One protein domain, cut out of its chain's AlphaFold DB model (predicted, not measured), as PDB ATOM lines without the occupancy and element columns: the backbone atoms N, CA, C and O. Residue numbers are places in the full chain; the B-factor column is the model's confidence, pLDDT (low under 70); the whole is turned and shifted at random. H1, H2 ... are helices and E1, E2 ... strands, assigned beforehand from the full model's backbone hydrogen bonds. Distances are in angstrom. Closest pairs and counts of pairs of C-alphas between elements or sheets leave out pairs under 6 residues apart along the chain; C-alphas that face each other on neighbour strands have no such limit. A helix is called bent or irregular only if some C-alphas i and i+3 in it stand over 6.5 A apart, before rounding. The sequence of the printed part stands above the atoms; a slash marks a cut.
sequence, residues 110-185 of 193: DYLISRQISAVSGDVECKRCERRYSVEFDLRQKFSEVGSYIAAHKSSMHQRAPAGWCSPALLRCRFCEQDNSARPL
ATOM      1  N   ASP A 110     -26.493  33.798 -34.466       97.25
ATOM      2  CA  ASP A 110     -26.762  34.736 -33.365       97.25
ATOM      3  C   ASP A 110     -28.066  34.428 -32.626       97.25
ATOM      4  O   ASP A 110     -28.144  34.541 -31.401       97.25
ATOM      5  N   TYR A 111     -29.087  33.967 -33.351       97.69
ATOM      6  CA  TYR A 111     -30.335  33.534 -32.737       97.69
ATOM      7  C   TYR A 111     -30.131  32.318 -31.829       97.69
ATOM      8  O   TYR A 111     -30.666  32.285 -30.724       97.69
ATOM      9  N   LEU A 112     -29.346  31.330 -32.265       96.94
ATOM     10  CA  LEU A 112     -29.046  30.153 -31.448       96.94
ATOM     11  C   LEU A 112     -28.276  30.555 -30.183       96.94
ATOM     12  O   LEU A 112     -28.679  30.195 -29.076       96.94
ATOM     13  N   ILE A 113     -27.245  31.388 -30.331       97.50
ATOM     14  CA  ILE A 113     -26.411  31.822 -29.205       97.50
ATOM     15  C   ILE A 113     -27.189  32.685 -28.207       97.50
ATOM     16  O   ILE A 113     -27.063  32.481 -27.001       97.50
ATOM     17  N   SER A 114     -28.028  33.612 -28.676       97.88
ATOM     18  CA  SER A 114     -28.853  34.451 -27.787       97.88
ATOM     19  C   SER A 114     -29.863  33.649 -26.958       97.88
ATOM     20  O   SER A 114     -30.314  34.128 -25.921       97.88
ATOM     21  N   ARG A 115     -30.179  32.418 -27.379       97.62
ATOM     22  CA  ARG A 115     -31.008  31.457 -26.639       97.62
ATOM     23  C   ARG A 115     -30.205  30.392 -25.902       97.62
ATOM     24  O   ARG A 115     -30.744  29.332 -25.589       97.62
ATOM     25  N   GLN A 116     -28.925  30.668 -25.651       97.25
ATOM     26  CA  GLN A 116     -28.019  29.787 -24.920       97.25
ATOM     27  C   GLN A 116     -27.861  28.401 -25.573       97.25
ATOM     28  O   GLN A 116     -27.467  27.439 -24.923       97.25
ATOM     29  N   ILE A 117     -28.128  28.298 -26.879       96.50
ATOM     30  CA  ILE A 117     -27.819  27.114 -27.679       96.50
ATOM     31  C   ILE A 117     -26.425  27.348 -28.259       96.50
ATOM     32  O   ILE A 117     -26.281  27.896 -29.352       96.50
ATOM     33  N   SER A 118     -25.394  26.999 -27.486       97.00
ATOM     34  CA  SER A 118     -23.982  27.214 -27.837       97.00
ATOM     35  C   SER A 118     -23.242  25.951 -28.257       97.00
ATOM     36  O   SER A 118     -22.147  26.060 -28.798       97.00
ATOM     37  N   ALA A 119     -23.824  24.771 -28.058       96.75
ATOM     38  CA  ALA A 119     -23.169  23.515 -28.374       96.75
ATOM     39  C   ALA A 119     -24.142  22.448 -28.883       96.75
ATOM     40  O   ALA A 119     -25.348  22.505 -28.636       96.75
ATOM     41  N   VAL A 120     -23.593  21.471 -29.602       94.38
ATOM     42  CA  VAL A 120     -24.290  20.253 -30.025       94.38
ATOM     43  C   VAL A 120     -23.580  19.070 -29.401       94.38
ATOM     44  O   VAL A 120     -22.386  18.878 -29.627       94.38
ATOM     45  N   SER A 121     -24.322  18.274 -28.643       95.50
ATOM     46  CA  SER A 121     -23.827  17.043 -28.047       95.50
ATOM     47  C   SER A 121     -24.396  15.809 -28.739       95.50
ATOM     48  O   SER A 121     -25.419  15.858 -29.425       95.50
ATOM     49  N   GLY A 122     -23.704  14.690 -28.574       94.44
ATOM     50  CA  GLY A 122     -24.153  13.395 -29.053       94.44
ATOM     51  C   GLY A 122     -23.334  12.272 -28.443       94.44
ATOM     52  O   GLY A 122     -22.155  12.449 -28.126       94.44
ATOM     53  N   ASP A 123     -23.955  11.109 -28.289       95.88
ATOM     54  CA  ASP A 123     -23.274   9.948 -27.737       95.88
ATOM     55  C   ASP A 123     -22.562   9.154 -28.829       95.88
ATOM     56  O   ASP A 123     -23.048   8.988 -29.951       95.88
ATOM     57  N   VAL A 124     -21.379   8.658 -28.488       96.06
ATOM     58  CA  VAL A 124     -20.529   7.861 -29.366       96.06
ATOM     59  C   VAL A 124     -20.067   6.600 -28.651       96.06
ATOM     60  O   VAL A 124     -19.938   6.559 -27.428       96.06
ATOM     61  N   GLU A 125     -19.761   5.570 -29.429       96.88
ATOM     62  CA  GLU A 125     -19.157   4.327 -28.967       96.88
ATOM     63  C   GLU A 125     -17.853   4.079 -29.718       96.88
ATOM     64  O   GLU A 125     -17.780   4.169 -30.947       96.88
ATOM     65  N   CYS A 126     -16.790   3.758 -28.986       97.31
ATOM     66  CA  CYS A 126     -15.535   3.369 -29.610       97.31
ATOM     67  C   CYS A 126     -15.606   1.927 -30.120       97.31
ATOM     68  O   CYS A 126     -15.704   1.000 -29.329       97.31
ATOM     69  N   LYS A 127     -15.392   1.703 -31.420       96.19
ATOM     70  CA  LYS A 127     -15.340   0.353 -32.020       96.19
ATOM     71  C   LYS A 127     -14.115  -0.493 -31.626       96.19
ATOM     72  O   LYS A 127     -13.929  -1.578 -32.160       96.19
ATOM     73  N   ARG A 128     -13.205   0.042 -30.799       96.94
ATOM     74  CA  ARG A 128     -11.953  -0.623 -30.383       96.94
ATOM     75  C   ARG A 128     -11.966  -1.043 -28.920       96.94
ATOM     76  O   ARG A 128     -11.544  -2.144 -28.611       96.94
ATOM     77  N   CYS A 129     -12.383  -0.140 -28.035       97.38
ATOM     78  CA  CYS A 129     -12.438  -0.397 -26.593       97.38
ATOM     79  C   CYS A 129     -13.866  -0.396 -26.037       97.38
ATOM     80  O   CYS A 129     -14.024  -0.405 -24.822       97.38
ATOM     81  N   GLU A 130     -14.875  -0.301 -26.911       96.69
ATOM     82  CA  GLU A 130     -16.316  -0.450 -26.626       96.69
ATOM     83  C   GLU A 130     -16.895   0.548 -25.611       96.69
ATOM     84  O   GLU A 130     -18.071   0.508 -25.257       96.69
ATOM     85  N   ARG A 131     -16.092   1.525 -25.180       97.25
ATOM     86  CA  ARG A 131     -16.531   2.584 -24.274       97.25
ATOM     87  C   ARG A 131     -17.472   3.551 -24.980       97.25
ATOM     88  O   ARG A 131     -17.150   4.074 -26.052       97.25
ATOM     89  N   ARG A 132     -18.590   3.834 -24.308       96.94
ATOM     90  CA  ARG A 132     -19.582   4.846 -24.682       96.94
ATOM     91  C   ARG A 132     -19.339   6.144 -23.932       96.94
ATOM     92  O   ARG A 132     -18.963   6.124 -22.761       96.94
ATOM     93  N   TYR A 133     -19.513   7.268 -24.611       96.50
ATOM     94  CA  TYR A 133     -19.368   8.587 -24.011       96.50
ATOM     95  C   TYR A 133     -20.049   9.666 -24.845       96.50
ATOM     96  O   TYR A 133     -20.195   9.511 -26.052       96.50
ATOM     97  N   SER A 134     -20.401  10.777 -24.202       96.69
ATOM     98  CA  SER A 134     -20.900  11.961 -24.895       96.69
ATOM     99  C   SER A 134     -19.744  12.823 -25.400       96.69
ATOM    100  O   SER A 134     -18.735  13.005 -24.702       96.69
ATOM    101  N   VAL A 135     -19.884  13.331 -26.621       95.88
ATOM    102  CA  VAL A 135     -19.035  14.374 -27.204       95.88
ATOM    103  C   VAL A 135     -19.852  15.639 -27.386       95.88
ATOM    104  O   VAL A 135     -21.062  15.579 -27.578       95.88
ATOM    105  N   GLU A 136     -19.176  16.778 -27.345       96.38
ATOM    106  CA  GLU A 136     -19.788  18.090 -27.489       96.38
ATOM    107  C   GLU A 136     -18.971  18.921 -28.478       96.38
ATOM    108  O   GLU A 136     -17.739  18.884 -28.480       96.38
ATOM    109  N   PHE A 137     -19.672  19.651 -29.337       96.31
ATOM    110  CA  PHE A 137     -19.092  20.574 -30.296       96.31
ATOM    111  C   PHE A 137     -19.599  21.982 -30.032       96.31
ATOM    112  O   PHE A 137     -20.808  22.211 -30.053       96.31
ATOM    113  N   ASP A 138     -18.677  22.932 -29.868       97.38
ATOM    114  CA  ASP A 138     -19.017  24.352 -29.831       97.38
ATOM    115  C   ASP A 138     -19.571  24.801 -31.191       97.38
ATOM    116  O   ASP A 138     -18.957  24.597 -32.248       97.38
ATOM    117  N   LEU A 139     -20.757  25.411 -31.164       96.44
ATOM    118  CA  LEU A 139     -21.475  25.820 -32.363       96.44
ATOM    119  C   LEU A 139     -20.761  26.944 -33.105       96.44
ATOM    120  O   LEU A 139     -20.727  26.903 -34.331       96.44
ATOM    121  N   ARG A 140     -20.184  27.933 -32.411       96.62
ATOM    122  CA  ARG A 140     -19.495  29.052 -33.076       96.62
ATOM    123  C   ARG A 140     -18.257  28.552 -33.807       96.62
ATOM    124  O   ARG A 140     -18.073  28.860 -34.985       96.62
ATOM    125  N   GLN A 141     -17.450  27.744 -33.129       97.25
ATOM    126  CA  GLN A 141     -16.236  27.156 -33.670       97.25
ATOM    127  C   GLN A 141     -16.551  26.274 -34.878       97.25
ATOM    128  O   GLN A 141     -15.998  26.496 -35.956       97.25
ATOM    129  N   LYS A 142     -17.470  25.307 -34.740       95.88
ATOM    130  CA  LYS A 142     -17.803  24.399 -35.846       95.88
ATOM    131  C   LYS A 142     -18.515  25.091 -36.997       95.88
ATOM    132  O   LYS A 142     -18.251  24.753 -38.148       95.88
ATOM    133  N   PHE A 143     -19.357  26.087 -36.724       96.50
ATOM    134  CA  PHE A 143     -19.973  26.889 -37.778       96.50
ATOM    135  C   PHE A 143     -18.917  27.656 -38.582       96.50
ATOM    136  O   PHE A 143     -18.955  27.633 -39.810       96.50
ATOM    137  N   SER A 144     -17.951  28.287 -37.908       97.19
ATOM    138  CA  SER A 144     -16.854  28.997 -38.571       97.19
ATOM    139  C   SER A 144     -15.956  28.052 -39.381       97.19
ATOM    140  O   SER A 144     -15.652  28.349 -40.536       97.19
ATOM    141  N   GLU A 145     -15.598  26.888 -38.831       95.69
ATOM    142  CA  GLU A 145     -14.790  25.860 -39.508       95.69
ATOM    143  C   GLU A 145     -15.460  25.381 -40.805       95.69
ATOM    144  O   GLU A 145     -14.867  25.435 -41.886       95.69
ATOM    145  N   VAL A 146     -16.728  24.969 -40.716       93.62
ATOM    146  CA  VAL A 146     -17.495  24.478 -41.868       93.62
ATOM    147  C   VAL A 146     -17.764  25.605 -42.866       93.62
ATOM    148  O   VAL A 146     -17.605  25.406 -44.070       93.62
ATOM    149  N   GLY A 147     -18.135  26.796 -42.389       94.12
ATOM    150  CA  GLY A 147     -18.393  27.965 -43.228       94.12
ATOM    151  C   GLY A 147     -17.165  28.387 -44.032       94.12
ATOM    152  O   GLY A 147     -17.265  28.580 -45.245       94.12
ATOM    153  N   SER A 148     -15.996  28.432 -43.390       95.31
ATOM    154  CA  SER A 148     -14.720  28.753 -44.040       95.31
ATOM    155  C   SER A 148     -14.341  27.701 -45.081       95.31
ATOM    156  O   SER A 148     -13.951  28.041 -46.199       95.31
ATOM    157  N   TYR A 149     -14.524  26.417 -44.757       92.88
ATOM    158  CA  TYR A 149     -14.290  25.333 -45.707       92.88
ATOM    159  C   TYR A 149     -15.193  25.460 -46.941       92.88
ATOM    160  O   TYR A 149     -14.709  25.365 -48.070       92.88
ATOM    161  N   ILE A 150     -16.493  25.709 -46.744       92.50
ATOM    162  CA  ILE A 150     -17.439  25.906 -47.848       92.50
ATOM    163  C   ILE A 150     -17.032  27.123 -48.672       92.50
ATOM    164  O   ILE A 150     -16.981  27.014 -49.890       92.50
ATOM    165  N   ALA A 151     -16.720  28.262 -48.049       92.69
ATOM    166  CA  ALA A 151     -16.321  29.473 -48.764       92.69
ATOM    167  C   ALA A 151     -15.116  29.222 -49.688       92.69
ATOM    168  O   ALA A 151     -15.148  29.622 -50.852       92.69
ATOM    169  N   ALA A 152     -14.114  28.477 -49.209       92.19
ATOM    170  CA  ALA A 152     -12.923  28.129 -49.980       92.19
ATOM    171  C   ALA A 152     -13.185  27.126 -51.124       92.19
ATOM    172  O   ALA A 152     -12.533  27.203 -52.164       92.19
ATOM    173  N   HIS A 153     -14.142  26.202 -50.967       90.12
ATOM    174  CA  HIS A 153     -14.362  25.089 -51.910       90.12
ATOM    175  C   HIS A 153     -15.691  25.168 -52.682       90.12
ATOM    176  O   HIS A 153     -16.019  24.278 -53.470       90.12
ATOM    177  N   LYS A 154     -16.485  26.231 -52.495       87.94
ATOM    178  CA  LYS A 154     -17.842  26.361 -53.057       87.94
ATOM    179  C   LYS A 154     -17.875  26.172 -54.572       87.94
ATOM    180  O   LYS A 154     -18.802  25.551 -55.091       87.94
ATOM    181  N   SER A 155     -16.881  26.707 -55.281       87.62
ATOM    182  CA  SER A 155     -16.783  26.626 -56.743       87.62
ATOM    183  C   SER A 155     -16.567  25.194 -57.243       87.62
ATOM    184  O   SER A 155     -17.164  24.817 -58.251       87.62
ATOM    185  N   SER A 156     -15.794  24.377 -56.521       86.25
ATOM    186  CA  SER A 156     -15.507  22.981 -56.876       86.25
ATOM    187  C   SER A 156     -16.571  21.993 -56.395       86.25
ATOM    188  O   SER A 156     -16.638  20.871 -56.888       86.25
ATOM    189  N   MET A 157     -17.417  22.379 -55.434       85.88
ATOM    190  CA  MET A 157     -18.429  21.481 -54.870       85.88
ATOM    191  C   MET A 157     -19.559  21.139 -55.855       85.88
ATOM    192  O   MET A 157     -20.187  20.104 -55.689       85.88
ATOM    193  N   HIS A 158     -19.824  21.934 -56.904       83.81
ATOM    194  CA  HIS A 158     -20.802  21.625 -57.973       83.81
ATOM    195  C   HIS A 158     -22.150  21.024 -57.496       83.81
ATOM    196  O   HIS A 158     -22.676  20.099 -58.116       83.81
ATOM    197  N   GLN A 159     -22.730  21.539 -56.402       76.56
ATOM    198  CA  GLN A 159     -23.968  21.012 -55.781       76.56
ATOM    199  C   GLN A 159     -23.855  19.585 -55.211       76.56
ATOM    200  O   GLN A 159     -24.861  18.924 -54.954       76.56
ATOM    201  N   ARG A 160     -22.635  19.095 -55.000       85.19
ATOM    202  CA  ARG A 160     -22.327  17.839 -54.323       85.19
ATOM    203  C   ARG A 160     -21.603  18.111 -53.012       85.19
ATOM    204  O   ARG A 160     -20.935  19.130 -52.844       85.19
ATOM    205  N   ALA A 161     -21.738  17.168 -52.086       84.81
ATOM    206  CA  ALA A 161     -20.888  17.139 -50.913       84.81
ATOM    207  C   ALA A 161     -19.433  16.837 -51.341       84.81
ATOM    208  O   ALA A 161     -19.230  16.036 -52.260       84.81
ATOM    209  N   PRO A 162     -18.424  17.450 -50.700       86.69
ATOM    210  CA  PRO A 162     -17.026  17.070 -50.864       86.69
ATOM    211  C   PRO A 162     -16.826  15.585 -50.543       86.69
ATOM    212  O   PRO A 162     -17.502  15.043 -49.669       86.69
ATOM    213  N   ALA A 163     -15.854  14.935 -51.188       84.69
ATOM    214  CA  ALA A 163     -15.598  13.504 -50.987       84.69
ATOM    215  C   ALA A 163     -15.363  13.136 -49.508       84.69
ATOM    216  O   ALA A 163     -15.885  12.129 -49.033       84.69
ATOM    217  N   GLY A 164     -14.663  13.995 -48.757       83.75
ATOM    218  CA  GLY A 164     -14.427  13.800 -47.322       83.75
ATOM    219  C   GLY A 164     -15.692  13.834 -46.456       83.75
ATOM    220  O   GLY A 164     -15.666  13.347 -45.333       83.75
ATOM    221  N   TRP A 165     -16.809  14.372 -46.956       86.94
ATOM    222  CA  TRP A 165     -18.097  14.366 -46.250       86.94
ATOM    223  C   TRP A 165     -18.943  13.138 -46.591       86.94
ATOM    224  O   TRP A 165     -19.821  12.770 -45.818       86.94
ATOM    225  N   CYS A 166     -18.685  12.488 -47.729       87.56
ATOM    226  CA  CYS A 166     -19.339  11.226 -48.077       87.56
ATOM    227  C   CYS A 166     -18.820  10.055 -47.230       87.56
ATOM    228  O   CYS A 166     -19.537   9.077 -47.036       87.56
ATOM    229  N   SER A 167     -17.589  10.154 -46.726       86.94
ATOM    230  CA  SER A 167     -16.995   9.185 -45.805       86.94
ATOM    231  C   SER A 167     -16.207   9.930 -44.721       86.94
ATOM    232  O   SER A 167     -14.981  10.027 -44.803       86.94
ATOM    233  N   PRO A 168     -16.905  10.534 -43.740       87.19
ATOM    234  CA  PRO A 168     -16.242  11.282 -42.686       87.19
ATOM    235  C   PRO A 168     -15.423  10.334 -41.806       87.19
ATOM    236  O   PRO A 168     -15.886   9.254 -41.430       87.19
ATOM    237  N   ALA A 169     -14.204  10.750 -41.458       91.81
ATOM    238  CA  ALA A 169     -13.407  10.038 -40.470       91.81
ATOM    239  C   ALA A 169     -14.123  10.067 -39.113       91.81
ATOM    240  O   ALA A 169     -14.624  11.107 -38.679       91.81
ATOM    241  N   LEU A 170     -14.161   8.922 -38.436       92.38
ATOM    242  CA  LEU A 170     -14.682   8.833 -37.081       92.38
ATOM    243  C   LEU A 170     -13.778   9.608 -36.115       92.38
ATOM    244  O   LEU A 170     -12.572   9.758 -36.330       92.38
ATOM    245  N   LEU A 171     -14.357  10.053 -35.006       93.56
ATOM    246  CA  LEU A 171     -13.621  10.790 -33.985       93.56
ATOM    247  C   LEU A 171     -12.539   9.898 -33.350       93.56
ATOM    248  O   LEU A 171     -12.687   8.671 -33.246       93.56
ATOM    249  N   ARG A 172     -11.445  10.524 -32.902       96.75
ATOM    250  CA  ARG A 172     -10.440   9.861 -32.062       96.75
ATOM    251  C   ARG A 172     -11.081   9.474 -30.731       96.75
ATOM    252  O   ARG A 172     -11.803  10.267 -30.123       96.75
ATOM    253  N   CYS A 173     -10.828   8.253 -30.268       97.31
ATOM    254  CA  CYS A 173     -11.350   7.822 -28.978       97.31
ATOM    255  C   CYS A 173     -10.654   8.571 -27.843       97.31
ATOM    256  O   CYS A 173      -9.439   8.481 -27.718       97.31
ATOM    257  N   ARG A 174     -11.407   9.216 -26.945       96.56
ATOM    258  CA  ARG A 174     -10.811   9.916 -25.792       96.56
ATOM    259  C   ARG A 174     -10.177   8.995 -24.742       96.56
ATOM    260  O   ARG A 174      -9.575   9.484 -23.801       96.56
ATOM    261  N   PHE A 175     -10.362   7.678 -24.867       97.50
ATOM    262  CA  PHE A 175      -9.929   6.727 -23.849       97.50
ATOM    263  C   PHE A 175      -8.884   5.695 -24.295       97.50
ATOM    264  O   PHE A 175      -8.116   5.226 -23.462       97.50
ATOM    265  N   CYS A 176      -8.904   5.239 -25.552       97.12
ATOM    266  CA  CYS A 176      -7.828   4.402 -26.111       97.12
ATOM    267  C   CYS A 176      -6.997   5.145 -27.158       97.12
ATOM    268  O   CYS A 176      -6.095   4.556 -27.746       97.12
ATOM    269  N   GLU A 177      -7.344   6.408 -27.419       96.69
ATOM    270  CA  GLU A 177      -6.613   7.336 -28.279       96.69
ATOM    271  C   GLU A 177      -6.462   6.914 -29.740       96.69
ATOM    272  O   GLU A 177      -5.799   7.599 -30.508       96.69
ATOM    273  N   GLN A 178      -7.138   5.841 -30.149       97.06
ATOM    274  CA  GLN A 178      -7.153   5.384 -31.528       97.06
ATOM    275  C   GLN A 178      -7.958   6.342 -32.405       97.06
ATOM    276  O   GLN A 178      -9.130   6.624 -32.122       97.06
ATOM    277  N   ASP A 179      -7.353   6.795 -33.496       96.31
ATOM    278  CA  ASP A 179      -8.027   7.580 -34.526       96.31
ATOM    279  C   ASP A 179      -9.097   6.757 -35.247       96.31
ATOM    280  O   ASP A 179      -9.066   5.521 -35.270       96.31
ATOM    281  N   ASN A 180     -10.064   7.452 -35.849       95.44
ATOM    282  CA  ASN A 180     -11.097   6.844 -36.680       95.44
ATOM    283  C   ASN A 180     -11.814   5.656 -35.996       95.44
ATOM    284  O   ASN A 180     -12.033   4.594 -36.598       95.44
ATOM    285  N   SER A 181     -12.168   5.819 -34.715       96.31
ATOM    286  CA  SER A 181     -12.679   4.722 -33.886       96.31
ATOM    287  C   SER A 181     -13.991   5.003 -33.156       96.31
ATOM    288  O   SER A 181     -14.721   4.046 -32.900       96.31
ATOM    289  N   ALA A 182     -14.327   6.254 -32.847       96.56
ATOM    290  CA  ALA A 182     -15.566   6.598 -32.154       96.56
ATOM    291  C   ALA A 182     -16.700   6.892 -33.146       96.56
ATOM    292  O   ALA A 182     -16.686   7.914 -33.836       96.56
ATOM    293  N   ARG A 183     -17.664   5.969 -33.227       94.44
ATOM    294  CA  ARG A 183     -18.857   6.082 -34.077       94.44
ATOM    295  C   ARG A 183     -20.026   6.682 -33.292       94.44
ATOM    296  O   ARG A 183     -20.132   6.383 -32.105       94.44
ATOM    297  N   PRO A 184     -20.904   7.480 -33.922       94.00
ATOM    298  CA  PRO A 184     -22.167   7.879 -33.309       94.00
ATOM    299  C   PRO A 184     -22.970   6.660 -32.856       94.00
ATOM    300  O   PRO A 184     -22.970   5.630 -33.534       94.00
ATOM    301  N   LEU A 185     -23.626   6.782 -31.707       91.94
ATOM    302  CA  LEU A 185     -24.669   5.852 -31.310       91.94
ATOM    303  C   LEU A 185     -25.958   6.233 -32.025       91.94
ATOM    304  O   LEU A 185     -26.359   7.399 -32.036       91.94
TER     305      LEU A 185
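Overview. This is residues 110 to 185 of the 193 residues of the protein "Hydroxyproline-rich glycoprotein family protein" of Striga asiatica (UniProt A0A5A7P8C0). The main picture is an open, flat frame: the long hairpin of E1 and E2 makes one side, the long helix H2 leaves the end of E2 to make the next, and the chain folds back through H3 and a long link to set the short strand E3 beside E1. The middle of the frame is hollow, and H1 makes a small corner piece near H2, just before E1. The 76 printed residues hold three named helices and three named strands, in the order H1 E1 E2 H2 H3 E3, of mixed class, helices and strands. The sheet runs E2 E1 E3, antiparallel throughout. The whole is loose, with a radius of gyration of the C-alphas of 15.1 A and spans of 40 by 34 by 17 A.

Arrangement. Start at H1, residues 110 to 114, which is near H2, residues 139 to 157, and not on the sheet. Next look at E1, residues 119 to 126, and E2, residues 132 to 138: they form an antiparallel hairpin at 151 degrees, with N 122 and O 135 at 3.0 A and N 133 and O 124 at 2.9 A, within hydrogen-bond range. H2 only grazes the sheet, with its residues 139 to 143; the closest C-alphas of E1 and H2 are those of Ala 119 and Leu 139, 4.9 A apart. H3, residues 163 to 166, is apart from H2 and not on the sheet. E3, residues 182 to 184, is antiparallel to E1 at 120 degrees, with N 125 and O 183 at 2.8 A. E2, H2, H3 and E3 make a split strand-helix-strand unit, two strands of one sheet joined through helices, with E1 between the two strands in the sheet, and its crossover is right-handed. The O i to N i+4 pair of H1 is within hydrogen-bond range, 13 of 15 are in H2, and H3 is too short for such a pair.

Along the chain. Find C-alpha 110 at (-26.762, 34.736, -33.365), where H1 begins. E1 runs 21.6 A from C-alpha 119 at (-23.169, 23.515, -28.374), and E2 runs 20.2 A. H2 spans 23.1 A, with a kink of 44 degrees near residue 151, and it is irregular: C-alphas 152 and 155 are 7.9 A apart. H3 has four residues, and E3 ends at C-alpha 184, at (-22.167, 7.879, -33.309).

Size, cuts and confidence. The two C-alphas farthest apart are those of Cys 129 and Ser 155, at 40.7 A. The printed part has no cut. The link from H3 to E3, residues 167 to 181, is long; the other four are tight. Residues 143 to 149, which belong to H2, stand free, as do 155 to 160, of which 155 to 157 belong to H2. The mean pLDDT of the printed part is 93.8, and no printed residue is under 70.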